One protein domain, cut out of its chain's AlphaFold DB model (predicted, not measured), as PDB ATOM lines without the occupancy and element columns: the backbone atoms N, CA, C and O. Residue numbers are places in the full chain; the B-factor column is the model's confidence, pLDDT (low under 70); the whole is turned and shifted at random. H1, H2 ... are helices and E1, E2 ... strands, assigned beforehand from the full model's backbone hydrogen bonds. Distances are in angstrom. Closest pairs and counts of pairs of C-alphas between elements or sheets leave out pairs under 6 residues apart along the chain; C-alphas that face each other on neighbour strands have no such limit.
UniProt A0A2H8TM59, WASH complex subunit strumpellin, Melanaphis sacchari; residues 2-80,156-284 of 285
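What this domain is: This is residues 2 to 80 and 156 to 284 of the 285 residues of the protein "WASH complex subunit strumpellin" of Melanaphis sacchari (UniProt A0A2H8TM59). What shape does the model have? H5 sits in the middle of a cluster of mostly crossed helices, with H3, H4, H6, H7 and H8 round it. H1 and H2 make a corner outside this core, with H1 alongside H4; the small hairpin E1 E2 packs on H6 and H8, and H9 and H10 lie on H7's side, H10 farthest out. What is it made of? The 208 printed residues include ten named helices and two named strands, in the order H1 to H5, E1, E2, H6 to H10; the class is mostly helix, and the sheet E1 - E2 is antiparallel. How large is it? It is compact, with a radius of gyration of the C-alphas of 17.1 A and spans of 51 by 43 by 34 A.

Where its parts are: Which elements come before the cut? H1 is residues 2 to 18, from C-alpha 2 at (219.774, 230.181, 206.192); H2 is 21 to 36, H3 is 44 to 55, and H4 is 59 to 80, 31.2 A long. Which come after it? H5 is residues 158 to 170, E1 173 to 176, E2 181 to 184, H6 193 to 204, H7 209 to 232 with 35.2 A, H8 241 to 257 with 24.1 A, H9 261 to 267, and H10 270 to 282, ending at C-alpha 282 (177.316, 249.488, 200.968).

How they stand to each other: What does the hub touch? H5 touches five helices; with residues 158 to 163 alone it touches H7, the same way at a steep tilt of 41 degrees, the closest C-alphas being Ser 159 and Tyr 215, 4.6 A. With residues 164 to 168 alone it touches H3, Cys 52 and Ser 168 having the closest C-alphas, 5.7 A. It only just touches H4, H6 and H8, with 3 pairs of C-alphas within 8 A each. How do other helices stand? H4, with residues 66 to 74 alone, touches H6 about perpendicular at 85 degrees, closest at C-alphas 70 and 199, 3.6 A. H1 and H2 only just touch, with 3 pairs of C-alphas within 8 A, and only at the corner. H7 and H8 form a helical hairpin at a shallow tilt of 22 degrees, closest at C-alphas 223 and 243, 6.4 A. What do backbone atoms show? In the hairpin E1 E2, N 174 and O 183 are 2.8 A apart, within hydrogen-bond range. Every O i to N i+4 pair is within range in H2, H4, H6, H8, H9 and H10, against 12 of 13 in H1, 6 of 8 in H3, 7 of 9 in H5 and 19 of 20 in H7.

The domain as a whole: Where is the cut? Residues 81 to 155 are not printed, and C-alphas 80 and 156 are 34.0 A apart; of the links printed whole, none is long. Where is confidence low? pLDDT is under 70 in residues 36 to 39, 231 to 239 and 261 to 284.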
ATOM      1  N   ILE A   2     220.756 229.601 205.243       93.38
ATOM      2  CA  ILE A   2     219.774 230.181 206.192       93.38
ATOM      3  C   ILE A   2     220.388 230.366 207.592       93.38
ATOM      4  O   ILE A   2     220.356 231.461 208.136       93.38
ATOM      5  N   VAL A   3     221.050 229.332 208.129       94.44
ATOM      6  CA  VAL A   3     221.747 229.387 209.432       94.44
ATOM      7  C   VAL A   3     222.782 230.519 209.494       94.44
ATOM      8  O   VAL A   3     222.872 231.210 210.502       94.44
ATOM      9  N   SER A   4     223.575 230.711 208.435       94.06
ATOM     10  CA  SER A   4     224.627 231.734 208.412       94.06
ATOM     11  C   SER A   4     224.049 233.147 208.372       94.06
ATOM     12  O   SER A   4     224.538 234.007 209.096       94.06
ATOM     13  N   GLU A   5     222.988 233.380 207.591       95.19
ATOM     14  CA  GLU A   5     222.307 234.683 207.561       95.19
ATOM     15  C   GLU A   5     221.578 234.975 208.879       95.19
ATOM     16  O   GLU A   5     221.659 236.090 209.382       95.19
ATOM     17  N   LEU A   6     220.941 233.971 209.499       94.56
ATOM     18  CA  LEU A   6     220.318 234.127 210.818       94.56
ATOM     19  C   LEU A   6     221.348 234.499 211.893       94.56
ATOM     20  O   LEU A   6     221.120 235.428 212.663       94.56
ATOM     21  N   LYS A   7     222.502 233.816 211.928       93.69
ATOM     22  CA  LYS A   7     223.591 234.144 212.862       93.69
ATOM     23  C   LYS A   7     224.136 235.551 212.628       93.69
ATOM     24  O   LYS A   7     224.321 236.287 213.589       93.69
ATOM     25  N   LYS A   8     224.339 235.937 211.365       94.25
ATOM     26  CA  LYS A   8     224.786 237.285 210.987       94.25
ATOM     27  C   LYS A   8     223.791 238.359 211.431       94.25
ATOM     28  O   LYS A   8     224.202 239.371 211.988       94.25
ATOM     29  N   LEU A   9     222.493 238.136 211.213       94.19
ATOM     30  CA  LEU A   9     221.447 239.062 211.640       94.19
ATOM     31  C   LEU A   9     221.420 239.205 213.167       94.19
ATOM     32  O   LEU A   9     221.362 240.321 213.674       94.19
ATOM     33  N   LEU A  10     221.505 238.095 213.902       92.31
ATOM     34  CA  LEU A  10     221.550 238.136 215.364       92.31
ATOM     35  C   LEU A  10     222.777 238.870 215.890       92.31
ATOM     36  O   LEU A  10     222.636 239.703 216.776       92.31
ATOM     37  N   ASP A  11     223.956 238.589 215.340       91.44
ATOM     38  CA  ASP A  11     225.192 239.258 215.746       91.44
ATOM     39  C   ASP A  11     225.132 240.766 215.459       91.44
ATOM     40  O   ASP A  11     225.481 241.589 216.309       91.44
ATOM     41  N   TYR A  12     224.566 241.148 214.307       91.88
ATOM     42  CA  TYR A  12     224.312 242.545 213.971       91.88
ATOM     43  C   TYR A  12     223.364 243.219 214.973       91.88
ATOM     44  O   TYR A  12     223.665 244.315 215.449       91.88
ATOM     45  N   LEU A  13     222.242 242.575 215.317       90.75
ATOM     46  CA  LEU A  13     221.280 243.097 216.296       90.75
ATOM     47  C   LEU A  13     221.896 243.200 217.694       90.75
ATOM     48  O   LEU A  13     221.691 244.192 218.394       90.75
ATOM     49  N   GLN A  14     222.675 242.197 218.100       88.31
ATOM     50  CA  GLN A  14     223.336 242.181 219.399       88.31
ATOM     51  C   GLN A  14     224.370 243.296 219.518       88.31
ATOM     52  O   GLN A  14     224.388 244.006 220.521       88.31
ATOM     53  N   THR A  15     225.205 243.466 218.498       86.94
ATOM     54  CA  THR A  15     226.330 244.402 218.536       86.94
ATOM     55  C   THR A  15     225.899 245.851 218.322       86.94
ATOM     56  O   THR A  15     226.391 246.723 219.030       86.94
ATOM     57  N   ASN A  16     224.955 246.112 217.412       86.44
ATOM     58  CA  ASN A  16     224.602 247.484 217.019       86.44
ATOM     59  C   ASN A  16     223.356 248.049 217.711       86.44
ATOM     60  O   ASN A  16     223.121 249.250 217.620       86.44
ATOM     61  N   ILE A  17     222.528 247.210 218.345       85.81
ATOM     62  CA  ILE A  17     221.256 247.655 218.940       85.81
ATOM     63  C   ILE A  17     221.150 247.225 220.400       85.81
ATOM     64  O   ILE A  17     220.988 248.064 221.276       85.81
ATOM     65  N   ILE A  18     221.251 245.926 220.687       84.06
ATOM     66  CA  ILE A  18     220.943 245.400 222.029       84.06
ATOM     67  C   ILE A  18     222.022 245.778 223.054       84.06
ATOM     68  O   ILE A  18     221.702 245.992 224.218       84.06
ATOM     69  N   LYS A  19     223.293 245.866 222.647       84.38
ATOM     70  CA  LYS A  19     224.390 246.306 223.530       84.38
ATOM     71  C   LYS A  19     224.508 247.828 223.645       84.38
ATOM     72  O   LYS A  19     225.207 248.306 224.535       84.38
ATOM     73  N   ASP A  20     223.844 248.581 222.773       87.50
ATOM     74  CA  ASP A  20     223.915 250.037 222.768       87.50
ATOM     75  C   ASP A  20     222.895 250.634 223.753       87.50
ATOM     76  O   ASP A  20     221.680 250.437 223.654       87.50
ATOM     77  N   ARG A  21     223.407 251.390 224.729       86.06
ATOM     78  CA  ARG A  21     222.607 251.999 225.794       86.06
ATOM     79  C   ARG A  21     221.607 253.026 225.260       86.06
ATOM     80  O   ARG A  21     220.517 253.133 225.824       86.06
ATOM     81  N   GLU A  22     221.952 253.764 224.207       87.50
ATOM     82  CA  GLU A  22     221.049 254.753 223.608       87.50
ATOM     83  C   GLU A  22     219.858 254.055 222.947       87.50
ATOM     84  O   GLU A  22     218.702 254.421 223.178       87.50
ATOM     85  N   TRP A  23     220.122 252.980 222.200       87.25
ATOM     86  CA  TRP A  23     219.074 252.179 221.570       87.25
ATOM     87  C   TRP A  23     218.148 251.517 222.584       87.25
ATOM     88  O   TRP A  23     216.930 251.553 222.398       87.25
ATOM     89  N   LEU A  24     218.682 250.982 223.685       87.44
ATOM     90  CA  LEU A  24     217.859 250.423 224.762       87.44
ATOM     91  C   LEU A  24     216.932 251.474 225.392       87.44
ATOM     92  O   LEU A  24     215.771 251.178 225.670       87.44
ATOM     93  N   GLN A  25     217.400 252.713 225.576       88.88
ATOM     94  CA  GLN A  25     216.551 253.803 226.073       88.88
ATOM     95  C   GLN A  25     215.459 254.186 225.068       88.88
ATOM     96  O   GLN A  25     214.300 254.368 225.455       88.88
ATOM     97  N   ILE A  26     215.803 254.272 223.779       88.38
ATOM     98  CA  ILE A  26     214.840 254.564 222.710       88.38
ATOM     99  C   ILE A  26     213.767 253.472 222.655       88.38
ATOM    100  O   ILE A  26     212.578 253.788 222.708       88.38
ATOM    101  N   LEU A  27     214.168 252.200 222.602       89.38
ATOM    102  CA  LEU A  27     213.257 251.054 222.548       89.38
ATOM    103  C   LEU A  27     212.406 250.944 223.815       89.38
ATOM    104  O   LEU A  27     211.202 250.713 223.719       89.38
ATOM    105  N   GLY A  28     212.991 251.188 224.989       89.38
ATOM    106  CA  GLY A  28     212.261 251.226 226.254       89.38
ATOM    107  C   GLY A  28     211.209 252.337 226.300       89.38
ATOM    108  O   GLY A  28     210.110 252.117 226.806       89.38
ATOM    109  N   THR A  29     211.507 253.507 225.730       89.25
ATOM    110  CA  THR A  29     210.547 254.620 225.637       89.25
ATOM    111  C   THR A  29     209.398 254.272 224.695       89.25
ATOM    112  O   THR A  29     208.239 254.417 225.073       89.25
ATOM    113  N   ILE A  30     209.709 253.737 223.507       88.81
ATOM    114  CA  ILE A  30     208.693 253.312 222.530       88.81
ATOM    115  C   ILE A  30     207.816 252.206 223.125       88.81
ATOM    116  O   ILE A  30     206.597 252.292 223.060       88.81
ATOM    117  N   SER A  31     208.415 251.197 223.759       88.81
ATOM    118  CA  SER A  31     207.674 250.108 224.399       88.81
ATOM    119  C   SER A  31     206.704 250.629 225.463       88.81
ATOM    120  O   SER A  31     205.540 250.239 225.457       88.81
ATOM    121  N   LYS A  32     207.135 251.561 226.324       87.19
ATOM    122  CA  LYS A  32     206.250 252.184 227.323       87.19
ATOM    123  C   LYS A  32     205.116 252.974 226.675       87.19
ATOM    124  O   LYS A  32     203.974 252.813 227.083       87.19
ATOM    125  N   GLU A  33     205.403 253.778 225.652       84.69
ATOM    126  CA  GLU A  33     204.374 254.533 224.925       84.69
ATOM    127  C   GLU A  33     203.336 253.608 224.262       84.69
ATOM    128  O   GLU A  33     202.143 253.910 224.281       84.69
ATOM    129  N   LEU A  34     203.760 252.466 223.714       83.50
ATOM    130  CA  LEU A  34     202.849 251.486 223.118       83.50
ATOM    131  C   LEU A  34     202.015 250.751 224.182       83.50
ATOM    132  O   LEU A  34     200.817 250.565 223.979       83.50
ATOM    133  N   VAL A  35     202.604 250.400 225.332       77.94
ATOM    134  CA  VAL A  35     201.917 249.686 226.428       77.94
ATOM    135  C   VAL A  35     200.949 250.593 227.200       77.94
ATOM    136  O   VAL A  35     199.846 250.172 227.535       77.94
ATOM    137  N   SER A  36     201.316 251.849 227.472       62.34
ATOM    138  CA  SER A  36     200.505 252.772 228.282       62.34
ATOM    139  C   SER A  36     199.240 253.287 227.580       62.34
ATOM    140  O   SER A  36     198.343 253.795 228.247       62.34
ATOM    141  N   ASN A  37     199.133 253.155 226.255       60.34
ATOM    142  CA  ASN A  37     198.044 253.738 225.460       60.34
ATOM    143  C   ASN A  37     196.781 252.853 225.333       60.34
ATOM    144  O   ASN A  37     196.061 252.973 224.343       60.34
ATOM    145  N   ASN A  38     196.481 251.973 226.301       58.00
ATOM    146  CA  ASN A  38     195.259 251.137 226.331       58.00
ATOM    147  C   ASN A  38     194.873 250.548 224.953       58.00
ATOM    148  O   ASN A  38     193.730 250.644 224.510       58.00
ATOM    149  N   ASN A  39     195.851 249.960 224.253       66.81
ATOM    150  CA  ASN A  39     195.732 249.336 222.926       66.81
ATOM    151  C   ASN A  39     195.348 250.241 221.737       66.81
ATOM    152  O   ASN A  39     195.340 249.750 220.607       66.81
ATOM    153  N   ILE A  40     195.044 251.530 221.920       74.94
ATOM    154  CA  ILE A  40     194.591 252.391 220.816       74.94
ATOM    155  C   ILE A  40     195.345 253.716 220.825       74.94
ATOM    156  O   ILE A  40     195.175 254.562 221.700       74.94
ATOM    157  N   ILE A  41     196.153 253.922 219.788       81.69
ATOM    158  CA  ILE A  41     196.955 255.132 219.624       81.69
ATOM    159  C   ILE A  41     196.161 256.189 218.861       81.69
ATOM    160  O   ILE A  41     195.644 255.942 217.771       81.69
ATOM    161  N   ASN A  42     196.107 257.403 219.413       74.69
ATOM    162  CA  ASN A  42     195.565 258.566 218.717       74.69
ATOM    163  C   ASN A  42     196.554 259.047 217.638       74.69
ATOM    164  O   ASN A  42     197.752 259.159 217.895       74.69
ATOM    165  N   ASN A  43     196.057 259.358 216.435       80.06
ATOM    166  CA  ASN A  43     196.868 259.708 215.254       80.06
ATOM    167  C   ASN A  43     197.940 258.649 214.897       80.06
ATOM    168  O   ASN A  43     199.130 258.976 214.828       80.06
ATOM    169  N   PRO A  44     197.540 257.388 214.636       81.69
ATOM    170  CA  PRO A  44     198.457 256.262 214.445       81.69
ATOM    171  C   PRO A  44     199.488 256.516 213.344       81.69
ATOM    172  O   PRO A  44     200.673 256.298 213.569       81.69
ATOM    173  N   ILE A  45     199.063 257.047 212.194       79.75
ATOM    174  CA  ILE A  45     199.930 257.263 211.027       79.75
ATOM    175  C   ILE A  45     201.149 258.114 211.413       79.75
ATOM    176  O   ILE A  45     202.288 257.706 211.199       79.75
ATOM    177  N   LYS A  46     200.932 259.263 212.070       84.50
ATOM    178  CA  LYS A  46     202.022 260.164 212.483       84.50
ATOM    179  C   LYS A  46     202.894 259.552 213.581       84.50
ATOM    180  O   LYS A  46     204.118 259.671 213.526       84.50
ATOM    181  N   THR A  47     202.279 258.911 214.572       86.38
ATOM    182  CA  THR A  47     202.990 258.345 215.728       86.38
ATOM    183  C   THR A  47     203.889 257.181 215.315       86.38
ATOM    184  O   THR A  47     205.092 257.207 215.576       86.38
ATOM    185  N   TYR A  48     203.357 256.208 214.572       88.69
ATOM    186  CA  TYR A  48     204.149 255.081 214.078       88.69
ATOM    187  C   TYR A  48     205.217 255.530 213.076       88.69
ATOM    188  O   TYR A  48     206.357 255.082 213.171       88.69
ATOM    189  N   GLN A  49     204.922 256.490 212.191       87.69
ATOM    190  CA  GLN A  49     205.926 257.034 211.271       87.69
ATOM    191  C   GLN A  49     207.089 257.721 212.010       87.69
ATOM    192  O   GLN A  49     208.242 257.576 211.600       87.69
ATOM    193  N   LYS A  50     206.819 258.404 213.135       89.81
ATOM    194  CA  LYS A  50     207.851 258.973 214.022       89.81
ATOM    195  C   LYS A  50     208.719 257.892 214.675       89.81
ATOM    196  O   LYS A  50     209.913 258.106 214.874       89.81
ATOM    197  N   HIS A  51     208.152 256.742 215.031       88.69
ATOM    198  CA  HIS A  51     208.939 255.619 215.552       88.69
ATOM    199  C   HIS A  51     209.783 254.966 214.454       88.69
ATOM    200  O   HIS A  51     210.977 254.740 214.652       88.69
ATOM    201  N   CYS A  52     209.202 254.754 213.272       88.50
ATOM    202  CA  CYS A  52     209.900 254.204 212.112       88.50
ATOM    203  C   CYS A  52     211.059 255.093 211.649       88.50
ATOM    204  O   CYS A  52     212.112 254.574 211.285       88.50
ATOM    205  N   SER A  53     210.905 256.423 211.687       87.12
ATOM    206  CA  SER A  53     211.964 257.350 211.268       87.12
ATOM    207  C   SER A  53     213.211 257.254 212.150       87.12
ATOM    208  O   SER A  53     214.324 257.295 211.631       87.12
ATOM    209  N   LYS A  54     213.047 257.014 213.459       85.38
ATOM    210  CA  LYS A  54     214.175 256.746 214.369       85.38
ATOM    211  C   LYS A  54     214.938 255.478 213.986       85.38
ATOM    212  O   LYS A  54     216.143 255.421 214.192       85.38
ATOM    213  N   PHE A  55     214.259 254.490 213.401       83.56
ATOM    214  CA  PHE A  55     214.833 253.190 213.043       83.56
ATOM    215  C   PHE A  55     215.496 253.155 211.654       83.56
ATOM    216  O   PHE A  55     216.191 252.193 211.331       83.56
ATOM    217  N   GLN A  56     215.343 254.204 210.838       83.75
ATOM    218  CA  GLN A  56     215.776 254.213 209.431       83.75
ATOM    219  C   GLN A  56     217.267 253.938 209.207       83.75
ATOM    220  O   GLN A  56     217.617 253.439 208.144       83.75
ATOM    221  N   LYS A  57     218.146 254.235 210.174       85.88
ATOM    222  CA  LYS A  57     219.596 254.010 210.030       85.88
ATOM    223  C   LYS A  57     219.981 252.527 210.033       85.88
ATOM    224  O   LYS A  57     220.854 252.128 209.273       85.88
ATOM    225  N   VAL A  58     219.338 251.725 210.881       86.12
ATOM    226  CA  VAL A  58     219.629 250.286 211.051       86.12
ATOM    227  C   VAL A  58     218.709 249.400 210.207       86.12
ATOM    228  O   VAL A  58     219.004 248.233 209.953       86.12
ATOM    229  N   LEU A  59     217.598 249.974 209.741       86.50
ATOM    230  CA  LEU A  59     216.565 249.298 208.968       86.50
ATOM    231  C   LEU A  59     217.083 248.572 207.713       86.50
ATOM    232  O   LEU A  59     216.685 247.423 207.537       86.50
ATOM    233  N   PRO A  60     217.947 249.159 206.855       90.69
ATOM    234  CA  PRO A  60     218.330 248.524 205.595       90.69
ATOM    235  C   PRO A  60     219.078 247.204 205.805       90.69
ATOM    236  O   PRO A  60     218.722 246.198 205.207       90.69
ATOM    237  N   SER A  61     220.046 247.166 206.726       91.31
ATOM    238  CA  SER A  61     220.841 245.956 206.984       91.31
ATOM    239  C   SER A  61     220.007 244.808 207.561       91.31
ATOM    240  O   SER A  61     220.214 243.641 207.210       91.31
ATOM    241  N   ILE A  62     219.049 245.134 208.436       93.50
ATOM    242  CA  ILE A  62     218.105 244.159 208.994       93.50
ATOM    243  C   ILE A  62     217.170 243.658 207.892       93.50
ATOM    244  O   ILE A  62     216.982 242.451 207.747       93.50
ATOM    245  N   LEU A  63     216.616 244.580 207.102       93.94
ATOM    246  CA  LEU A  63     215.694 244.275 206.014       93.94
ATOM    247  C   LEU A  63     216.341 243.370 204.969       93.94
ATOM    248  O   LEU A  63     215.760 242.342 204.644       93.94
ATOM    249  N   ASP A  64     217.550 243.688 204.507       94.00
ATOM    250  CA  ASP A  64     218.275 242.876 203.525       94.00
ATOM    251  C   ASP A  64     218.480 241.442 204.025       94.00
ATOM    252  O   ASP A  64     218.273 240.474 203.290       94.00
ATOM    253  N   SER A  65     218.834 241.293 205.305       95.38
ATOM    254  CA  SER A  65     219.017 239.981 205.928       95.38
ATOM    255  C   SER A  65     217.696 239.208 205.998       95.38
ATOM    256  O   SER A  65     217.646 238.036 205.624       95.38
ATOM    257  N   ILE A  66     216.612 239.861 206.424       96.62
ATOM    258  CA  ILE A  66     215.270 239.266 206.500       96.62
ATOM    259  C   ILE A  66     214.757 238.859 205.117       96.62
ATOM    260  O   ILE A  66     214.291 237.732 204.949       96.62
ATOM    261  N   MET A  67     214.897 239.729 204.116       95.44
ATOM    262  CA  MET A  67     214.508 239.446 202.734       95.44
ATOM    263  C   MET A  67     215.279 238.248 202.183       95.44
ATOM    264  O   MET A  67     214.680 237.343 201.600       95.44
ATOM    265  N   ARG A  68     216.592 238.180 202.438       95.94
ATOM    266  CA  ARG A  68     217.434 237.051 202.025       95.94
ATOM    267  C   ARG A  68     217.046 235.750 202.727       95.94
ATOM    268  O   ARG A  68     216.993 234.708 202.078       95.94
ATOM    269  N   ILE A  69     216.728 235.792 204.024       96.88
ATOM    270  CA  ILE A  69     216.197 234.630 204.758       96.88
ATOM    271  C   ILE A  69     214.879 234.162 204.128       96.88
ATOM    272  O   ILE A  69     214.727 232.969 203.864       96.88
ATOM    273  N   GLY A  70     213.961 235.088 203.842       96.12
ATOM    274  CA  GLY A  70     212.685 234.792 203.196       96.12
ATOM    275  C   GLY A  70     212.849 234.143 201.824       96.12
ATOM    276  O   GLY A  70     212.266 233.093 201.566       96.12
ATOM    277  N   GLN A  71     213.711 234.702 200.972       95.69
ATOM    278  CA  GLN A  71     214.034 234.147 199.651       95.69
ATOM    279  C   GLN A  71     214.613 232.730 199.755       95.69
ATOM    280  O   GLN A  71     214.161 231.820 199.060       95.69
ATOM    281  N   LEU A  72     215.577 232.514 200.657       96.50
ATOM    282  CA  LEU A  72     216.165 231.191 200.884       96.50
ATOM    283  C   LEU A  72     215.123 230.175 201.369       96.50
ATOM    284  O   LEU A  72     215.191 229.005 200.995       96.50
ATOM    285  N   GLN A  73     214.165 230.609 202.187       95.69
ATOM    286  CA  GLN A  73     213.087 229.758 202.684       95.69
ATOM    287  C   GLN A  73     212.077 229.402 201.597       95.69
ATOM    288  O   GLN A  73     211.675 228.243 201.513       95.69
ATOM    289  N   ILE A  74     211.729 230.349 200.723       95.38
ATOM    290  CA  ILE A  74     210.903 230.075 199.540       95.38
ATOM    291  C   ILE A  74     211.590 229.027 198.660       95.38
ATOM    292  O   ILE A  74     210.983 228.007 198.345       95.38
ATOM    293  N   ILE A  75     212.873 229.223 198.332       96.38
ATOM    294  CA  ILE A  75     213.655 228.261 197.534       96.38
ATOM    295  C   ILE A  75     213.668 226.890 198.214       96.38
ATOM    296  O   ILE A  75     213.416 225.873 197.573       96.38
ATOM    297  N   ARG A  76     213.908 226.849 199.530       95.25
ATOM    298  CA  ARG A  76     213.894 225.599 200.295       95.25
ATOM    299  C   ARG A  76     212.532 224.907 200.227       95.25
ATOM    300  O   ARG A  76     212.497 223.688 200.100       95.25
ATOM    301  N   LYS A  77     211.424 225.653 200.281       94.75
ATOM    302  CA  LYS A  77     210.078 225.085 200.142       94.75
ATOM    303  C   LYS A  77     209.831 224.517 198.745       94.75
ATOM    304  O   LYS A  77     209.249 223.442 198.656       94.75
ATOM    305  N   GLN A  78     210.316 225.177 197.694       95.50
ATOM    306  CA  GLN A  78     210.226 224.661 196.322       95.50
ATOM    307  C   GLN A  78     211.048 223.382 196.130       95.50
ATOM    308  O   GLN A  78     210.562 222.431 195.533       95.50
ATOM    309  N   ILE A  79     212.251 223.310 196.713       95.94
ATOM    310  CA  ILE A  79     213.059 222.080 196.704       95.94
ATOM    311  C   ILE A  79     212.305 220.934 197.389       95.94
ATOM    312  O   ILE A  79     212.263 219.832 196.860       95.94
ATOM    313  N   PHE A  80     211.691 221.184 198.549       95.62
ATOM    314  CA  PHE A  80     210.900 220.161 199.244       95.62
ATOM    315  C   PHE A  80     209.700 219.699 198.418       95.62
ATOM    316  O   PHE A  80     209.435 218.504 198.369       95.62
ATOM    317  N   GLN A 156     216.048 241.071 224.608       82.69
ATOM    318  CA  GLN A 156     215.034 242.097 224.839       82.69
ATOM    319  C   GLN A 156     214.667 242.830 223.539       82.69
ATOM    320  O   GLN A 156     215.501 243.021 222.656       82.69
ATOM    321  N   TYR A 157     213.408 243.266 223.445       89.88
ATOM    322  CA  TYR A 157     212.872 244.113 222.370       89.88
ATOM    323  C   TYR A 157     212.882 243.532 220.943       89.88
ATOM    324  O   TYR A 157     212.544 244.259 220.011       89.88
ATOM    325  N   ILE A 158     213.189 242.245 220.735       92.56
ATOM    326  CA  ILE A 158     213.157 241.633 219.389       92.56
ATOM    327  C   ILE A 158     211.784 241.758 218.727       92.56
ATOM    328  O   ILE A 158     211.702 242.127 217.555       92.56
ATOM    329  N   SER A 159     210.710 241.494 219.472       93.06
ATOM    330  CA  SER A 159     209.327 241.657 219.007       93.06
ATOM    331  C   SER A 159     209.069 243.080 218.501       93.06
ATOM    332  O   SER A 159     208.567 243.258 217.394       93.06
ATOM    333  N   LEU A 160     209.498 244.091 219.264       92.69
ATOM    334  CA  LEU A 160     209.336 245.505 218.930       92.69
ATOM    335  C   LEU A 160     210.182 245.920 217.717       92.69
ATOM    336  O   LEU A 160     209.678 246.591 216.821       92.69
ATOM    337  N   ILE A 161     211.451 245.508 217.663       93.44
ATOM    338  CA  ILE A 161     212.348 245.782 216.528       93.44
ATOM    339  C   ILE A 161     211.760 245.196 215.242       93.44
ATOM    340  O   ILE A 161     211.688 245.873 214.218       93.44
ATOM    341  N   THR A 162     211.300 243.948 215.314       94.56
ATOM    342  CA  THR A 162     210.706 243.243 214.178       94.56
ATOM    343  C   THR A 162     209.386 243.892 213.760       94.56
ATOM    344  O   THR A 162     209.142 244.072 212.573       94.56
ATOM    345  N   PHE A 163     208.566 244.332 214.717       94.88
ATOM    346  CA  PHE A 163     207.345 245.095 214.449       94.88
ATOM    347  C   PHE A 163     207.628 246.413 213.717       94.88
ATOM    348  O   PHE A 163     207.045 246.658 212.660       94.88
ATOM    349  N   LEU A 164     208.560 247.229 214.225       93.75
ATOM    350  CA  LEU A 164     208.946 248.501 213.603       93.75
ATOM    351  C   LEU A 164     209.521 248.293 212.194       93.75
ATOM    352  O   LEU A 164     209.196 249.050 211.274       93.75
ATOM    353  N   LEU A 165     210.329 247.242 212.007       94.25
ATOM    354  CA  LEU A 165     210.816 246.824 210.694       94.25
ATOM    355  C   LEU A 165     209.649 246.545 209.742       94.25
ATOM    356  O   LEU A 165     209.621 247.112 208.649       94.25
ATOM    357  N   THR A 166     208.682 245.724 210.155       94.38
ATOM    358  CA  THR A 166     207.539 245.324 209.325       94.38
ATOM    359  C   THR A 166     206.687 246.523 208.906       94.38
ATOM    360  O   THR A 166     206.519 246.764 207.708       94.38
ATOM    361  N   ILE A 167     206.205 247.331 209.859       93.06
ATOM    362  CA  ILE A 167     205.294 248.447 209.543       93.06
ATOM    363  C   ILE A 167     205.975 249.535 208.702       93.06
ATOM    364  O   ILE A 167     205.326 250.194 207.890       93.06
ATOM    365  N   SER A 168     207.297 249.698 208.827       91.75
ATOM    366  CA  SER A 168     208.041 250.652 207.998       91.75
ATOM    367  C   SER A 168     208.040 250.279 206.508       91.75
ATOM    368  O   SER A 168     208.175 251.165 205.660       91.75
ATOM    369  N   GLN A 169     207.832 248.998 206.173       91.44
ATOM    370  CA  GLN A 169     207.736 248.543 204.787       91.44
ATOM    371  C   GLN A 169     206.323 248.629 204.205       91.44
ATOM    372  O   GLN A 169     206.186 248.677 202.985       91.44
ATOM    373  N   PHE A 170     205.271 248.704 205.026       90.06
ATOM    374  CA  PHE A 170     203.886 248.734 204.529       90.06
ATOM    375  C   PHE A 170     203.616 249.920 203.604       90.06
ATOM    376  O   PHE A 170     202.934 249.776 202.593       90.06
ATOM    377  N   SER A 171     204.238 251.071 203.865       86.69
ATOM    378  CA  SER A 171     204.147 252.238 202.977       86.69
ATOM    379  C   SER A 171     204.657 251.978 201.549       86.69
ATOM    380  O   SER A 171     204.204 252.657 200.624       86.69
ATOM    381  N   LYS A 172     205.545 250.989 201.363       87.94
ATOM    382  CA  LYS A 172     206.162 250.593 200.086       87.94
ATOM    383  C   LYS A 172     205.463 249.412 199.410       87.94
ATOM    384  O   LYS A 172     205.787 249.099 198.270       87.94
ATOM    385  N   LEU A 173     204.518 248.764 200.088       88.56
ATOM    386  CA  LEU A 173     203.780 247.616 199.570       88.56
ATOM    387  C   LEU A 173     202.390 248.033 199.095       88.56
ATOM    388  O   LEU A 173     201.807 248.988 199.597       88.56
ATOM    389  N   GLN A 174     201.845 247.316 198.126       85.94
ATOM    390  CA  GLN A 174     200.463 247.431 197.687       85.94
ATOM    391  C   GLN A 174     199.848 246.048 197.582       85.94
ATOM    392  O   GLN A 174     200.478 245.099 197.112       85.94
ATOM    393  N   TYR A 175     198.596 245.947 198.010       82.25
ATOM    394  CA  TYR A 175     197.804 244.759 197.771       82.25
ATOM    395  C   TYR A 175     197.307 244.756 196.324       82.25
ATOM    396  O   TYR A 175     196.747 245.743 195.853       82.25
ATOM    397  N   THR A 176     197.556 243.662 195.604       79.94
ATOM    398  CA  THR A 176     197.073 243.467 194.230       79.94
ATOM    399  C   THR A 176     196.051 242.339 194.216       79.94
ATOM    400  O   THR A 176     196.421 241.172 194.351       79.94
ATOM    401  N   GLU A 177     194.775 242.681 194.020       73.31
ATOM    402  CA  GLU A 177     193.652 241.728 194.028       73.31
ATOM    403  C   GLU A 177     193.825 240.604 193.001       73.31
ATOM    404  O   GLU A 177     193.648 239.438 193.337       73.31
ATOM    405  N   ASN A 178     194.280 240.932 191.788       77.56
ATOM    406  CA  ASN A 178     194.442 239.966 190.692       77.56
ATOM    407  C   ASN A 178     195.398 238.811 191.011       77.56
ATOM    408  O   ASN A 178     195.254 237.722 190.468       77.56
ATOM    409  N   LEU A 179     196.402 239.062 191.852       75.56
ATOM    410  CA  LEU A 179     197.402 238.064 192.223       75.56
ATOM    411  C   LEU A 179     197.191 237.546 193.646       75.56
ATOM    412  O   LEU A 179     197.848 236.586 194.034       75.56
ATOM    413  N   ALA A 180     196.307 238.182 194.424       77.94
ATOM    414  CA  ALA A 180     196.189 237.988 195.864       77.94
ATOM    415  C   ALA A 180     197.573 237.985 196.545       77.94
ATOM    416  O   ALA A 180     197.897 237.070 197.307       77.94
ATOM    417  N   LEU A 181     198.401 238.992 196.221       82.69
ATOM    418  CA  LEU A 181     199.777 239.166 196.700       82.69
ATOM    419  C   LEU A 181     200.045 240.607 197.154       82.69
ATOM    420  O   LEU A 181     199.407 241.562 196.705       82.69
ATOM    421  N   LEU A 182     201.050 240.745 198.020       84.75
ATOM    422  CA  LEU A 182     201.657 242.024 198.372       84.75
ATOM    423  C   LEU A 182     202.851 242.288 197.464       84.75
ATOM    424  O   LEU A 182     203.872 241.611 197.563       84.75
ATOM    425  N   MET A 183     202.709 243.293 196.612       83.19
ATOM    426  CA  MET A 183     203.710 243.709 195.634       83.19
ATOM    427  C   MET A 183     204.345 245.029 196.063       83.19
ATOM    428  O   MET A 183     203.753 245.793 196.825       83.19
ATOM    429  N   TRP A 184     205.523 245.348 195.536       82.31
ATOM    430  CA  TRP A 184     206.065 246.702 195.641       82.31
ATOM    431  C   TRP A 184     205.119 247.728 194.998       82.31
ATOM    432  O   TRP A 184     204.489 247.460 193.971       82.31
ATOM    433  N   LYS A 185     205.043 248.934 195.572       82.06
ATOM    434  CA  LYS A 185     204.347 250.077 194.957       82.06
ATOM    435  C   LYS A 185     205.093 250.601 193.739       82.06
ATOM    436  O   LYS A 185     204.463 250.937 192.740       82.06
ATOM    437  N   LYS A 186     206.422 250.697 193.821       80.81
ATOM    438  CA  LYS A 186     207.269 251.175 192.723       80.81
ATOM    439  C   LYS A 186     208.155 250.050 192.221       80.81
ATOM    440  O   LYS A 186     208.797 249.357 193.004       80.81
ATOM    441  N   ILE A 187     208.178 249.877 190.903       74.81
ATOM    442  CA  ILE A 187     209.044 248.897 190.246       74.81
ATOM    443  C   ILE A 187     210.496 249.209 190.618       74.81
ATOM    444  O   ILE A 187     210.953 250.333 190.425       74.81
ATOM    445  N   GLY A 188     211.192 248.212 191.167       70.94
ATOM    446  CA  GLY A 188     212.573 248.341 191.635       70.94
ATOM    447  C   GLY A 188     212.732 248.606 193.135       70.94
ATOM    448  O   GLY A 188     213.869 248.634 193.603       70.94
ATOM    449  N   ASP A 189     211.646 248.759 193.907       77.62
ATOM    450  CA  ASP A 189     211.761 248.738 195.369       77.62
ATOM    451  C   ASP A 189     212.288 247.361 195.828       77.62
ATOM    452  O   ASP A 189     211.828 246.327 195.340       77.62
ATOM    453  N   PRO A 190     213.217 247.307 196.800       72.62
ATOM    454  CA  PRO A 190     213.856 246.058 197.228       72.62
ATOM    455  C   PRO A 190     212.934 245.147 198.055       72.62
ATOM    456  O   PRO A 190     213.366 244.095 198.525       72.62
ATOM    457  N   VAL A 191     211.686 245.562 198.293       83.75
ATOM    458  CA  VAL A 191     210.758 244.886 199.201       83.75
ATOM    459  C   VAL A 191     209.676 244.167 198.415       83.75
ATOM    460  O   VAL A 191     208.873 244.780 197.718       83.75
ATOM    461  N   ASP A 192     209.627 242.861 198.622       85.88
ATOM    462  CA  ASP A 192     208.569 241.969 198.172       85.88
ATOM    463  C   ASP A 192     207.849 241.429 199.415       85.88
ATOM    464  O   ASP A 192     208.482 241.079 200.420       85.88
ATOM    465  N   GLY A 193     206.516 241.397 199.373       89.44
ATOM    466  CA  GLY A 193     205.707 240.957 200.495       89.44
ATOM    467  C   GLY A 193     205.967 239.502 200.878       89.44
ATOM    468  O   GLY A 193     206.036 239.210 202.072       89.44
ATOM    469  N   ALA A 194     206.159 238.605 199.900       91.31
ATOM    470  CA  ALA A 194     206.322 237.177 200.177       91.31
ATOM    471  C   ALA A 194     207.599 236.844 200.967       91.31
ATOM    472  O   ALA A 194     207.498 236.260 202.053       91.31
ATOM    473  N   PRO A 195     208.794 237.267 200.523       94.62
ATOM    474  CA  PRO A 195     209.994 237.105 201.328       94.62
ATOM    475  C   PRO A 195     209.928 237.851 202.664       94.62
ATOM    476  O   PRO A 195     210.516 237.376 203.633       94.62
ATOM    477  N   LEU A 196     209.201 238.971 202.762       95.44
ATOM    478  CA  LEU A 196     209.092 239.720 204.015       95.44
ATOM    479  C   LEU A 196     208.370 238.917 205.107       95.44
ATOM    480  O   LEU A 196     208.944 238.715 206.178       95.44
ATOM    481  N   TYR A 197     207.137 238.438 204.876       94.25
ATOM    482  CA  TYR A 197     206.421 237.689 205.924       94.25
ATOM    483  C   TYR A 197     207.069 236.326 206.212       94.25
ATOM    484  O   TYR A 197     207.118 235.921 207.372       94.25
ATOM    485  N   ILE A 198     207.636 235.648 205.202       95.81
ATOM    486  CA  ILE A 198     208.343 234.365 205.394       95.81
ATOM    487  C   ILE A 198     209.651 234.572 206.161       95.81
ATOM    488  O   ILE A 198     209.971 233.798 207.066       95.81
ATOM    489  N   GLY A 199     210.410 235.616 205.822       96.56
ATOM    490  CA  GLY A 199     211.672 235.950 206.475       96.56
ATOM    491  C   GLY A 199     211.473 236.326 207.937       96.56
ATOM    492  O   GLY A 199     212.159 235.790 208.808       96.56
ATOM    493  N   VAL A 200     210.481 237.179 208.220       96.81
ATOM    494  CA  VAL A 200     210.114 237.558 209.592       96.81
ATOM    495  C   VAL A 200     209.612 236.351 210.382       96.81
ATOM    496  O   VAL A 200     210.069 236.137 211.504       96.81
ATOM    497  N   GLN A 201     208.743 235.516 209.800       95.19
ATOM    498  CA  GLN A 201     208.271 234.293 210.461       95.19
ATOM    499  C   GLN A 201     209.439 233.360 210.785       95.19
ATOM    500  O   GLN A 201     209.548 232.882 211.913       95.19
ATOM    501  N   THR A 202     210.342 233.151 209.827       95.62
ATOM    502  CA  THR A 202     211.505 232.279 210.012       95.62
ATOM    503  C   THR A 202     212.415 232.810 211.109       95.62
ATOM    504  O   THR A 202     212.906 232.030 211.923       95.62
ATOM    505  N   PHE A 203     212.634 234.124 211.149       96.06
ATOM    506  CA  PHE A 203     213.450 234.767 212.170       96.06
ATOM    507  C   PHE A 203     212.828 234.636 213.566       96.06
ATOM    508  O   PHE A 203     213.496 234.165 214.484       96.06
ATOM    509  N   LEU A 204     211.542 234.966 213.723       94.38
ATOM    510  CA  LEU A 204     210.851 234.894 215.015       94.38
ATOM    511  C   LEU A 204     210.722 233.457 215.543       94.38
ATOM    512  O   LEU A 204     210.794 233.245 216.752       94.38
ATOM    513  N   LYS A 205     210.633 232.458 214.654       93.06
ATOM    514  CA  LYS A 205     210.588 231.030 215.022       93.06
ATOM    515  C   LYS A 205     211.852 230.539 215.741       93.06
ATOM    516  O   LYS A 205     211.815 229.480 216.358       93.06
ATOM    517  N   GLN A 206     212.962 231.278 215.660       93.38
ATOM    518  CA  GLN A 206     214.212 230.932 216.351       93.38
ATOM    519  C   GLN A 206     214.206 231.302 217.843       93.38
ATOM    520  O   GLN A 206     215.152 230.971 218.562       93.38
ATOM    521  N   PHE A 207     213.175 232.015 218.296       92.50
ATOM    522  CA  PHE A 207     213.029 232.489 219.666       92.50
ATOM    523  C   PHE A 207     211.891 231.774 220.397       92.50
ATOM    524  O   PHE A 207     211.123 231.010 219.809       92.50
ATOM    525  N   HIS A 208     211.762 232.061 221.696       91.12
ATOM    526  CA  HIS A 208     210.619 231.615 222.484       91.12
ATOM    527  C   HIS A 208     209.293 232.098 221.852       91.12
ATOM    528  O   HIS A 208     209.234 233.250 221.398       91.12
ATOM    529  N   PRO A 209     208.228 231.269 221.830       89.44
ATOM    530  CA  PRO A 209     206.940 231.620 221.226       89.44
ATOM    531  C   PRO A 209     206.361 232.965 221.684       89.44
ATOM    532  O   PRO A 209     205.783 233.675 220.862       89.44
ATOM    533  N   ASP A 210     206.602 233.367 222.935       89.69
ATOM    534  CA  ASP A 210     206.144 234.651 223.487       89.69
ATOM    535  C   ASP A 210     206.593 235.862 222.663       89.69
ATOM    536  O   ASP A 210     205.858 236.837 222.554       89.69
ATOM    537  N   ILE A 211     207.775 235.808 222.031       91.81
ATOM    538  CA  ILE A 211     208.248 236.908 221.177       91.81
ATOM    539  C   ILE A 211     207.348 237.050 219.945       91.81
ATOM    540  O   ILE A 211     207.044 238.167 219.522       91.81
ATOM    541  N   THR A 212     206.897 235.925 219.381       91.44
ATOM    542  CA  THR A 212     205.959 235.925 218.251       91.44
ATOM    543  C   THR A 212     204.587 236.428 218.690       91.44
ATOM    544  O   THR A 212     203.989 237.232 217.979       91.44
ATOM    545  N   THR A 213     204.116 236.018 219.871       89.31
ATOM    546  CA  THR A 213     202.862 236.521 220.454       89.31
ATOM    547  C   THR A 213     202.916 238.034 220.638       89.31
ATOM    548  O   THR A 213     202.076 238.746 220.100       89.31
ATOM    549  N   GLN A 214     203.969 238.547 221.276       90.31
ATOM    550  CA  GLN A 214     204.141 239.982 221.499       90.31
ATOM    551  C   GLN A 214     204.265 240.772 220.184       90.31
ATOM    552  O   GLN A 214     203.770 241.890 220.062       90.31
ATOM    553  N   TYR A 215     204.914 240.199 219.166       92.81
ATOM    554  CA  TYR A 215     204.956 240.784 217.823       92.81
ATOM    555  C   TYR A 215     203.556 240.905 217.197       92.81
ATOM    556  O   TYR A 215     203.221 241.948 216.630       92.81
ATOM    557  N   LEU A 216     202.729 239.861 217.320       90.06
ATOM    558  CA  LEU A 216     201.347 239.873 216.835       90.06
ATOM    559  C   LEU A 216     200.470 240.860 217.615       90.06
ATOM    560  O   LEU A 216     199.654 241.542 216.998       90.06
ATOM    561  N   GLU A 217     200.673 241.004 218.925       88.06
ATOM    562  CA  GLU A 217     199.985 242.007 219.747       88.06
ATOM    563  C   GLU A 217     200.265 243.433 219.254       88.06
ATOM    564  O   GLU A 217     199.330 244.223 219.098       88.06
ATOM    565  N   TYR A 218     201.523 243.759 218.925       90.56
ATOM    566  CA  TYR A 218     201.864 245.063 218.346       90.56
ATOM    567  C   TYR A 218     201.205 245.285 216.974       90.56
ATOM    568  O   TYR A 218     200.699 246.376 216.700       90.56
ATOM    569  N   LEU A 219     201.154 244.263 216.109       90.00
ATOM    570  CA  LEU A 219     200.450 244.357 214.822       90.00
ATOM    571  C   LEU A 219     198.935 244.522 214.997       90.00
ATOM    572  O   LEU A 219     198.319 245.327 214.296       90.00
ATOM    573  N   ALA A 220     198.337 243.822 215.958       86.25
ATOM    574  CA  ALA A 220     196.927 243.979 216.292       86.25
ATOM    575  C   ALA A 220     196.637 245.390 216.831       86.25
ATOM    576  O   ALA A 220     195.662 246.019 216.417       86.25
ATOM    577  N   GLN A 221     197.507 245.926 217.695       87.19
ATOM    578  CA  GLN A 221     197.432 247.307 218.182       87.19
ATOM    579  C   GLN A 221     197.504 248.319 217.029       87.19
ATOM    580  O   GLN A 221     196.709 249.265 216.975       87.19
ATOM    581  N   TYR A 222     198.436 248.120 216.094       88.12
ATOM    582  CA  TYR A 222     198.588 248.948 214.899       88.12
ATOM    583  C   TYR A 222     197.302 248.961 214.067       88.12
ATOM    584  O   TYR A 222     196.762 250.032 213.777       88.12
ATOM    585  N   MET A 223     196.756 247.779 213.777       83.94
ATOM    586  CA  MET A 223     195.539 247.626 212.982       83.94
ATOM    587  C   MET A 223     194.314 248.257 213.661       83.94
ATOM    588  O   MET A 223     193.599 249.041 213.035       83.94
ATOM    589  N   LYS A 224     194.118 248.005 214.966       82.19
ATOM    590  CA  LYS A 224     193.061 248.635 215.781       82.19
ATOM    591  C   LYS A 224     193.156 250.157 215.759       82.19
ATOM    592  O   LYS A 224     192.145 250.843 215.621       82.19
ATOM    593  N   SER A 225     194.371 250.685 215.892       85.38
ATOM    594  CA  SER A 225     194.596 252.128 215.931       85.38
ATOM    595  C   SER A 225     194.259 252.784 214.589       85.38
ATOM    596  O   SER A 225     193.616 253.833 214.589       85.38
ATOM    597  N   ILE A 226     194.632 252.160 213.459       82.00
ATOM    598  CA  ILE A 226     194.274 252.639 212.111       82.00
ATOM    599  C   ILE A 226     192.761 252.687 211.940       82.00
ATOM    600  O   ILE A 226     192.234 253.737 211.581       82.00
ATOM    601  N   ILE A 227     192.056 251.593 212.240       77.81
ATOM    602  CA  ILE A 227     190.606 251.561 212.028       77.81
ATOM    603  C   ILE A 227     189.901 252.590 212.915       77.81
ATOM    604  O   ILE A 227     189.076 253.351 212.421       77.81
ATOM    605  N   ASN A 228     190.278 252.684 214.194       79.00
ATOM    606  CA  ASN A 228     189.695 253.667 215.108       79.00
ATOM    607  C   ASN A 228     189.939 255.120 214.663       79.00
ATOM    608  O   ASN A 228     189.135 256.008 214.939       79.00
ATOM    609  N   HIS A 229     191.061 255.390 213.990       77.25
ATOM    610  CA  HIS A 229     191.305 256.696 213.389       77.25
ATOM    611  C   HIS A 229     190.363 256.951 212.201       77.25
ATOM    612  O   HIS A 229     189.808 258.041 212.099       77.25
ATOM    613  N   CYS A 230     190.127 255.947 211.353       71.19
ATOM    614  CA  CYS A 230     189.238 256.048 210.192       71.19
ATOM    615  C   CYS A 230     187.760 256.200 210.566       71.19
ATOM    616  O   CYS A 230     187.057 256.994 209.949       71.19
ATOM    617  N   THR A 231     187.292 255.509 211.608       65.88
ATOM    618  CA  THR A 231     185.899 255.611 212.079       65.88
ATOM    619  C   THR A 231     185.560 256.982 212.671       65.88
ATOM    620  O   THR A 231     184.391 257.346 212.732       65.88
ATOM    621  N   LYS A 232     186.562 257.762 213.105       64.38
ATOM    622  CA  LYS A 232     186.366 259.142 213.594       64.38
ATOM    623  C   LYS A 232     186.210 260.157 212.455       64.38
ATOM    624  O   LYS A 232     185.597 261.202 212.656       64.38
ATOM    625  N   SER A 233     186.741 259.864 211.271       56.03
ATOM    626  CA  SER A 233     186.611 260.675 210.055       56.03
ATOM    627  C   SER A 233     185.372 260.247 209.256       56.03
ATOM    628  O   SER A 233     185.466 259.544 208.257       56.03
ATOM    629  N   ILE A 234     184.198 260.660 209.737       49.69
ATOM    630  CA  ILE A 234     182.862 260.200 209.304       49.69
ATOM    631  C   ILE A 234     182.493 260.611 207.859       49.69
ATOM    632  O   ILE A 234     181.608 260.013 207.257       49.69
ATOM    633  N   GLU A 235     183.173 261.591 207.258       50.19
ATOM    634  CA  GLU A 235     182.739 262.186 205.979       50.19
ATOM    635  C   GLU A 235     183.253 261.471 204.714       50.19
ATOM    636  O   GLU A 235     182.718 261.696 203.630       50.19
ATOM    637  N   LYS A 236     184.246 260.578 204.832       49.88
ATOM    638  CA  LYS A 236     184.698 259.671 203.761       49.88
ATOM    639  C   LYS A 236     185.197 258.375 204.393       49.88
ATOM    640  O   LYS A 236     186.284 258.342 204.962       49.88
ATOM    641  N   LEU A 237     184.401 257.312 204.302       57.00
ATOM    642  CA  LEU A 237     184.726 255.955 204.762       57.00
ATOM    643  C   LEU A 237     185.778 255.272 203.861       57.00
ATOM    644  O   LEU A 237     185.619 254.127 203.446       57.00
ATOM    645  N   ASP A 238     186.873 255.971 203.564       61.44
ATOM    646  CA  ASP A 238     187.993 255.422 202.805       61.44
ATOM    647  C   ASP A 238     188.922 254.671 203.762       61.44
ATOM    648  O   ASP A 238     189.701 255.257 204.521       61.44
ATOM    649  N   ILE A 239     188.829 253.341 203.738       67.12
ATOM    650  CA  ILE A 239     189.728 252.457 204.482       67.12
ATOM    651  C   ILE A 239     191.141 252.601 203.887       67.12
ATOM    652  O   ILE A 239     191.327 252.334 202.696       67.12
ATOM    653  N   PRO A 240     192.160 252.990 204.674       74.19
ATOM    654  CA  PRO A 240     193.511 253.173 204.167       74.19
ATOM    655  C   PRO A 240     194.074 251.870 203.609       74.19
ATOM    656  O   PRO A 240     193.928 250.809 204.212       74.19
ATOM    657  N   ASN A 241     194.824 251.959 202.512       76.50
ATOM    658  CA  ASN A 241     195.530 250.813 201.928       76.50
ATOM    659  C   ASN A 241     196.425 250.082 202.957       76.50
ATOM    660  O   ASN A 241     196.578 248.867 202.924       76.50
ATOM    661  N   GLU A 242     196.965 250.814 203.935       79.88
ATOM    662  CA  GLU A 242     197.759 250.266 205.044       79.88
ATOM    663  C   GLU A 242     196.999 249.228 205.880       79.88
ATOM    664  O   GLU A 242     197.619 248.280 206.366       79.88
ATOM    665  N   TYR A 243     195.675 249.361 206.011       80.50
ATOM    666  CA  TYR A 243     194.842 248.364 206.679       80.50
ATOM    667  C   TYR A 243     194.844 247.042 205.905       80.50
ATOM    668  O   TYR A 243     195.216 246.013 206.463       80.50
ATOM    669  N   TYR A 244     194.519 247.078 204.609       79.06
ATOM    670  CA  TYR A 244     194.480 245.881 203.762       79.06
ATOM    671  C   TYR A 244     195.839 245.186 203.680       79.06
ATOM    672  O   TYR A 244     195.921 243.961 203.746       79.06
ATOM    673  N   ILE A 245     196.917 245.972 203.605       86.88
ATOM    674  CA  ILE A 245     198.282 245.443 203.619       86.88
ATOM    675  C   ILE A 245     198.570 244.725 204.936       86.88
ATOM    676  O   ILE A 245     199.103 243.618 204.918       86.88
ATOM    677  N   THR A 246     198.207 245.337 206.065       87.50
ATOM    678  CA  THR A 246     198.424 244.749 207.394       87.50
ATOM    679  C   THR A 246     197.625 243.465 207.559       87.50
ATOM    680  O   THR A 246     198.192 242.453 207.964       87.50
ATOM    681  N   GLN A 247     196.338 243.488 207.209       84.06
ATOM    682  CA  GLN A 247     195.460 242.326 207.297       84.06
ATOM    683  C   GLN A 247     196.028 241.160 206.480       84.06
ATOM    684  O   GLN A 247     196.304 240.095 207.031       84.06
ATOM    685  N   PHE A 248     196.290 241.388 205.190       86.19
ATOM    686  CA  PHE A 248     196.820 240.349 204.314       86.19
ATOM    687  C   PHE A 248     198.189 239.844 204.793       86.19
ATOM    688  O   PHE A 248     198.455 238.641 204.782       86.19
ATOM    689  N   TYR A 249     199.072 240.748 205.235       91.50
ATOM    690  CA  TYR A 249     200.376 240.375 205.781       91.50
ATOM    691  C   TYR A 249     200.225 239.420 206.968       91.50
ATOM    692  O   TYR A 249     200.908 238.395 207.016       91.50
ATOM    693  N   VAL A 250     199.332 239.733 207.912       89.12
ATOM    694  CA  VAL A 250     199.140 238.910 209.109       89.12
ATOM    695  C   VAL A 250     198.518 237.560 208.765       89.12
ATOM    696  O   VAL A 250     199.008 236.535 209.240       89.12
ATOM    697  N   GLU A 251     197.513 237.527 207.891       86.12
ATOM    698  CA  GLU A 251     196.914 236.275 207.414       86.12
ATOM    699  C   GLU A 251     197.974 235.344 206.806       86.12
ATOM    700  O   GLU A 251     198.061 234.165 207.164       86.12
ATOM    701  N   ARG A 252     198.845 235.879 205.937       89.06
ATOM    702  CA  ARG A 252     199.945 235.103 205.346       89.06
ATOM    703  C   ARG A 252     201.007 234.710 206.366       89.06
ATOM    704  O   ARG A 252     201.491 233.581 206.316       89.06
ATOM    705  N   PHE A 253     201.346 235.591 207.304       91.38
ATOM    706  CA  PHE A 253     202.295 235.299 208.378       91.38
ATOM    707  C   PHE A 253     201.823 234.127 209.257       91.38
ATOM    708  O   PHE A 253     202.588 233.195 209.510       91.38
ATOM    709  N   ILE A 254     200.552 234.138 209.670       88.81
ATOM    710  CA  ILE A 254     199.921 233.073 210.469       88.81
ATOM    711  C   ILE A 254     199.888 231.764 209.687       88.81
ATOM    712  O   ILE A 254     200.277 230.723 210.222       88.81
ATOM    713  N   PHE A 255     199.482 231.833 208.415       87.44
ATOM    714  CA  PHE A 255     199.429 230.676 207.527       87.44
ATOM    715  C   PHE A 255     200.802 230.008 207.377       87.44
ATOM    716  O   PHE A 255     200.932 228.805 207.596       87.44
ATOM    717  N   VAL A 256     201.847 230.786 207.075       87.31
ATOM    718  CA  VAL A 256     203.225 230.277 206.951       87.31
ATOM    719  C   VAL A 256     203.737 229.718 208.278       87.31
ATOM    720  O   VAL A 256     204.420 228.694 208.298       87.31
ATOM    721  N   GLY A 257     203.401 230.372 209.391       84.62
ATOM    722  CA  GLY A 257     203.821 229.958 210.725       84.62
ATOM    723  C   GLY A 257     203.130 228.705 211.261       84.62
ATOM    724  O   GLY A 257     203.605 228.158 212.263       84.62
ATOM    725  N   GLY A 258     202.041 228.257 210.622       82.81
ATOM    726  CA  GLY A 258     201.167 227.207 211.148       82.81
ATOM    727  C   GLY A 258     200.559 227.587 212.501       82.81
ATOM    728  O   GLY A 258     200.395 226.725 213.362       82.81
ATOM    729  N   LEU A 259     200.320 228.883 212.727       81.50
ATOM    730  CA  LEU A 259     199.767 229.396 213.981       81.50
ATOM    731  C   LEU A 259     198.241 229.239 213.984       81.50
ATOM    732  O   LEU A 259     197.606 229.288 212.930       81.50
ATOM    733  N   ASN A 260     197.642 229.068 215.165       74.44
ATOM    734  CA  ASN A 260     196.187 228.992 215.273       74.44
ATOM    735  C   ASN A 260     195.575 230.357 214.911       74.44
ATOM    736  O   ASN A 260     195.841 231.355 215.582       74.44
ATOM    737  N   GLN A 261     194.740 230.393 213.868       65.69
ATOM    738  CA  GLN A 261     194.041 231.603 213.419       65.69
ATOM    739  C   GLN A 261     193.175 232.227 214.523       65.69
ATOM    740  O   GLN A 261     193.030 233.449 214.558       65.69
ATOM    741  N   GLN A 262     192.667 231.419 215.462       63.69
ATOM    742  CA  GLN A 262     191.893 231.907 216.608       63.69
ATOM    743  C   GLN A 262     192.696 232.881 217.474       63.69
ATOM    744  O   GLN A 262     192.135 233.877 217.910       63.69
ATOM    745  N   MET A 263     194.013 232.684 217.627       62.84
ATOM    746  CA  MET A 263     194.851 233.604 218.407       62.84
ATOM    747  C   MET A 263     194.804 235.025 217.835       62.84
ATOM    748  O   MET A 263     194.780 235.996 218.580       62.84
ATOM    749  N   PHE A 264     194.768 235.170 216.509       64.94
ATOM    750  CA  PHE A 264     194.688 236.489 215.883       64.94
ATOM    751  C   PHE A 264     193.275 237.063 215.864       64.94
ATOM    752  O   PHE A 264     193.111 238.262 216.073       64.94
ATOM    753  N   MET A 265     192.260 236.217 215.684       61.38
ATOM    754  CA  MET A 265     190.859 236.637 215.768       61.38
ATOM    755  C   MET A 265     190.473 237.083 217.186       61.38
ATOM    756  O   MET A 265     189.715 238.027 217.347       61.38
ATOM    757  N   GLU A 266     191.050 236.494 218.232       62.31
ATOM    758  CA  GLU A 266     190.906 236.996 219.606       62.31
ATOM    759  C   GLU A 266     191.606 238.353 219.792       62.31
ATOM    760  O   GLU A 266     191.125 239.235 220.507       62.31
ATOM    761  N   MET A 267     192.734 238.556 219.104       63.00
ATOM    762  CA  MET A 267     193.476 239.815 219.130       63.00
ATOM    763  C   MET A 267     192.805 240.931 218.317       63.00
ATOM    764  O   MET A 267     193.084 242.101 218.591       63.00
ATOM    765  N   VAL A 268     191.905 240.628 217.378       60.34
ATOM    766  CA  VAL A 268     191.209 241.599 216.515       60.34
ATOM    767  C   VAL A 268     189.689 241.430 216.648       60.34
ATOM    768  O   VAL A 268     189.154 240.441 216.175       60.34
ATOM    769  N   PRO A 269     188.955 242.404 217.218       56.47
ATOM    770  CA  PRO A 269     187.511 242.288 217.401       56.47
ATOM    771  C   PRO A 269     186.779 241.940 216.095       56.47
ATOM    772  O   PRO A 269     186.882 242.698 215.129       56.47
ATOM    773  N   HIS A 270     185.972 240.870 216.106       48.91
ATOM    774  CA  HIS A 270     185.090 240.451 214.999       48.91
ATOM    775  C   HIS A 270     184.220 241.591 214.443       48.91
ATOM    776  O   HIS A 270     183.927 241.656 213.255       48.91
ATOM    777  N   PHE A 271     183.877 242.564 215.291       43.97
ATOM    778  CA  PHE A 271     183.137 243.753 214.884       43.97
ATOM    779  C   PHE A 271     183.843 244.562 213.782       43.97
ATOM    780  O   PHE A 271     183.174 245.182 212.964       43.97
ATOM    781  N   LEU A 272     185.179 244.567 213.733       52.16
ATOM    782  CA  LEU A 272     185.944 245.319 212.734       52.16
ATOM    783  C   LEU A 272     185.912 244.636 211.363       52.16
ATOM    784  O   LEU A 272     185.788 245.322 210.356       52.16
ATOM    785  N   THR A 273     185.960 243.304 211.307       52.72
ATOM    786  CA  THR A 273     185.826 242.555 210.046       52.72
ATOM    787  C   THR A 273     184.403 242.646 209.499       52.72
ATOM    788  O   THR A 273     184.230 242.977 208.327       52.72
ATOM    789  N   ASP A 274     183.392 242.493 210.360       49.00
ATOM    790  CA  ASP A 274     181.981 242.540 209.958       49.00
ATOM    791  C   ASP A 274     181.548 243.952 209.543       49.00
ATOM    792  O   ASP A 274     180.777 244.120 208.599       49.00
ATOM    793  N   THR A 275     182.043 245.001 210.213       49.97
ATOM    794  CA  THR A 275     181.761 246.382 209.786       49.97
ATOM    795  C   THR A 275     182.435 246.711 208.461       49.97
ATOM    796  O   THR A 275     181.810 247.366 207.636       49.97
ATOM    797  N   LEU A 276     183.653 246.231 208.200       52.91
ATOM    798  CA  LEU A 276     184.343 246.470 206.928       52.91
ATOM    799  C   LEU A 276     183.732 245.681 205.760       52.91
ATOM    800  O   LEU A 276     183.612 246.232 204.665       52.91
ATOM    801  N   GLU A 277     183.289 244.439 205.979       54.28
ATOM    802  CA  GLU A 277     182.526 243.677 204.978       54.28
ATOM    803  C   GLU A 277     181.165 244.323 204.692       54.28
ATOM    804  O   GLU A 277     180.793 244.501 203.530       54.28
ATOM    805  N   ASN A 278     180.455 244.776 205.730       49.38
ATOM    806  CA  ASN A 278     179.203 245.517 205.559       49.38
ATOM    807  C   ASN A 278     179.409 246.869 204.851       49.38
ATOM    808  O   ASN A 278     178.583 247.256 204.026       49.38
ATOM    809  N   LEU A 279     180.519 247.568 205.107       50.53
ATOM    810  CA  LEU A 279     180.872 248.818 204.424       50.53
ATOM    811  C   LEU A 279     181.255 248.598 202.952       50.53
ATOM    812  O   LEU A 279     180.823 249.375 202.099       50.53
ATOM    813  N   LYS A 280     181.978 247.515 202.622       51.75
ATOM    814  CA  LYS A 280     182.217 247.101 201.226       51.75
ATOM    815  C   LYS A 280     180.901 246.872 200.483       51.75
ATOM    816  O   LYS A 280     180.721 247.405 199.390       51.75
ATOM    817  N   ASN A 281     179.958 246.168 201.106       49.88
ATOM    818  CA  ASN A 281     178.645 245.883 200.518       49.88
ATOM    819  C   ASN A 281     177.771 247.139 200.329       49.88
ATOM    820  O   ASN A 281     176.910 247.159 199.451       49.88
ATOM    821  N   LEU A 282     178.000 248.198 201.114       45.50
ATOM    822  CA  LEU A 282     177.316 249.488 200.968       45.50
ATOM    823  C   LEU A 282     177.928 250.378 199.874       45.50
ATOM    824  O   LEU A 282     177.204 251.163 199.276       45.50
ATOM    825  N   SER A 283     179.226 250.235 199.581       42.44
ATOM    826  CA  SER A 283     179.932 251.008 198.540       42.44
ATOM    827  C   SER A 283     179.698 250.527 197.096       42.44
ATOM    828  O   SER A 283     180.160 251.169 196.158       42.44
ATOM    829  N   ILE A 284     178.983 249.407 196.911       44.28
ATOM    830  CA  ILE A 284     178.633 248.821 195.599       44.28
ATOM    831  C   ILE A 284     177.174 249.167 195.192       44.28
ATOM    832  O   ILE A 284     176.599 248.553 194.296       44.28
TER     833      ILE A 284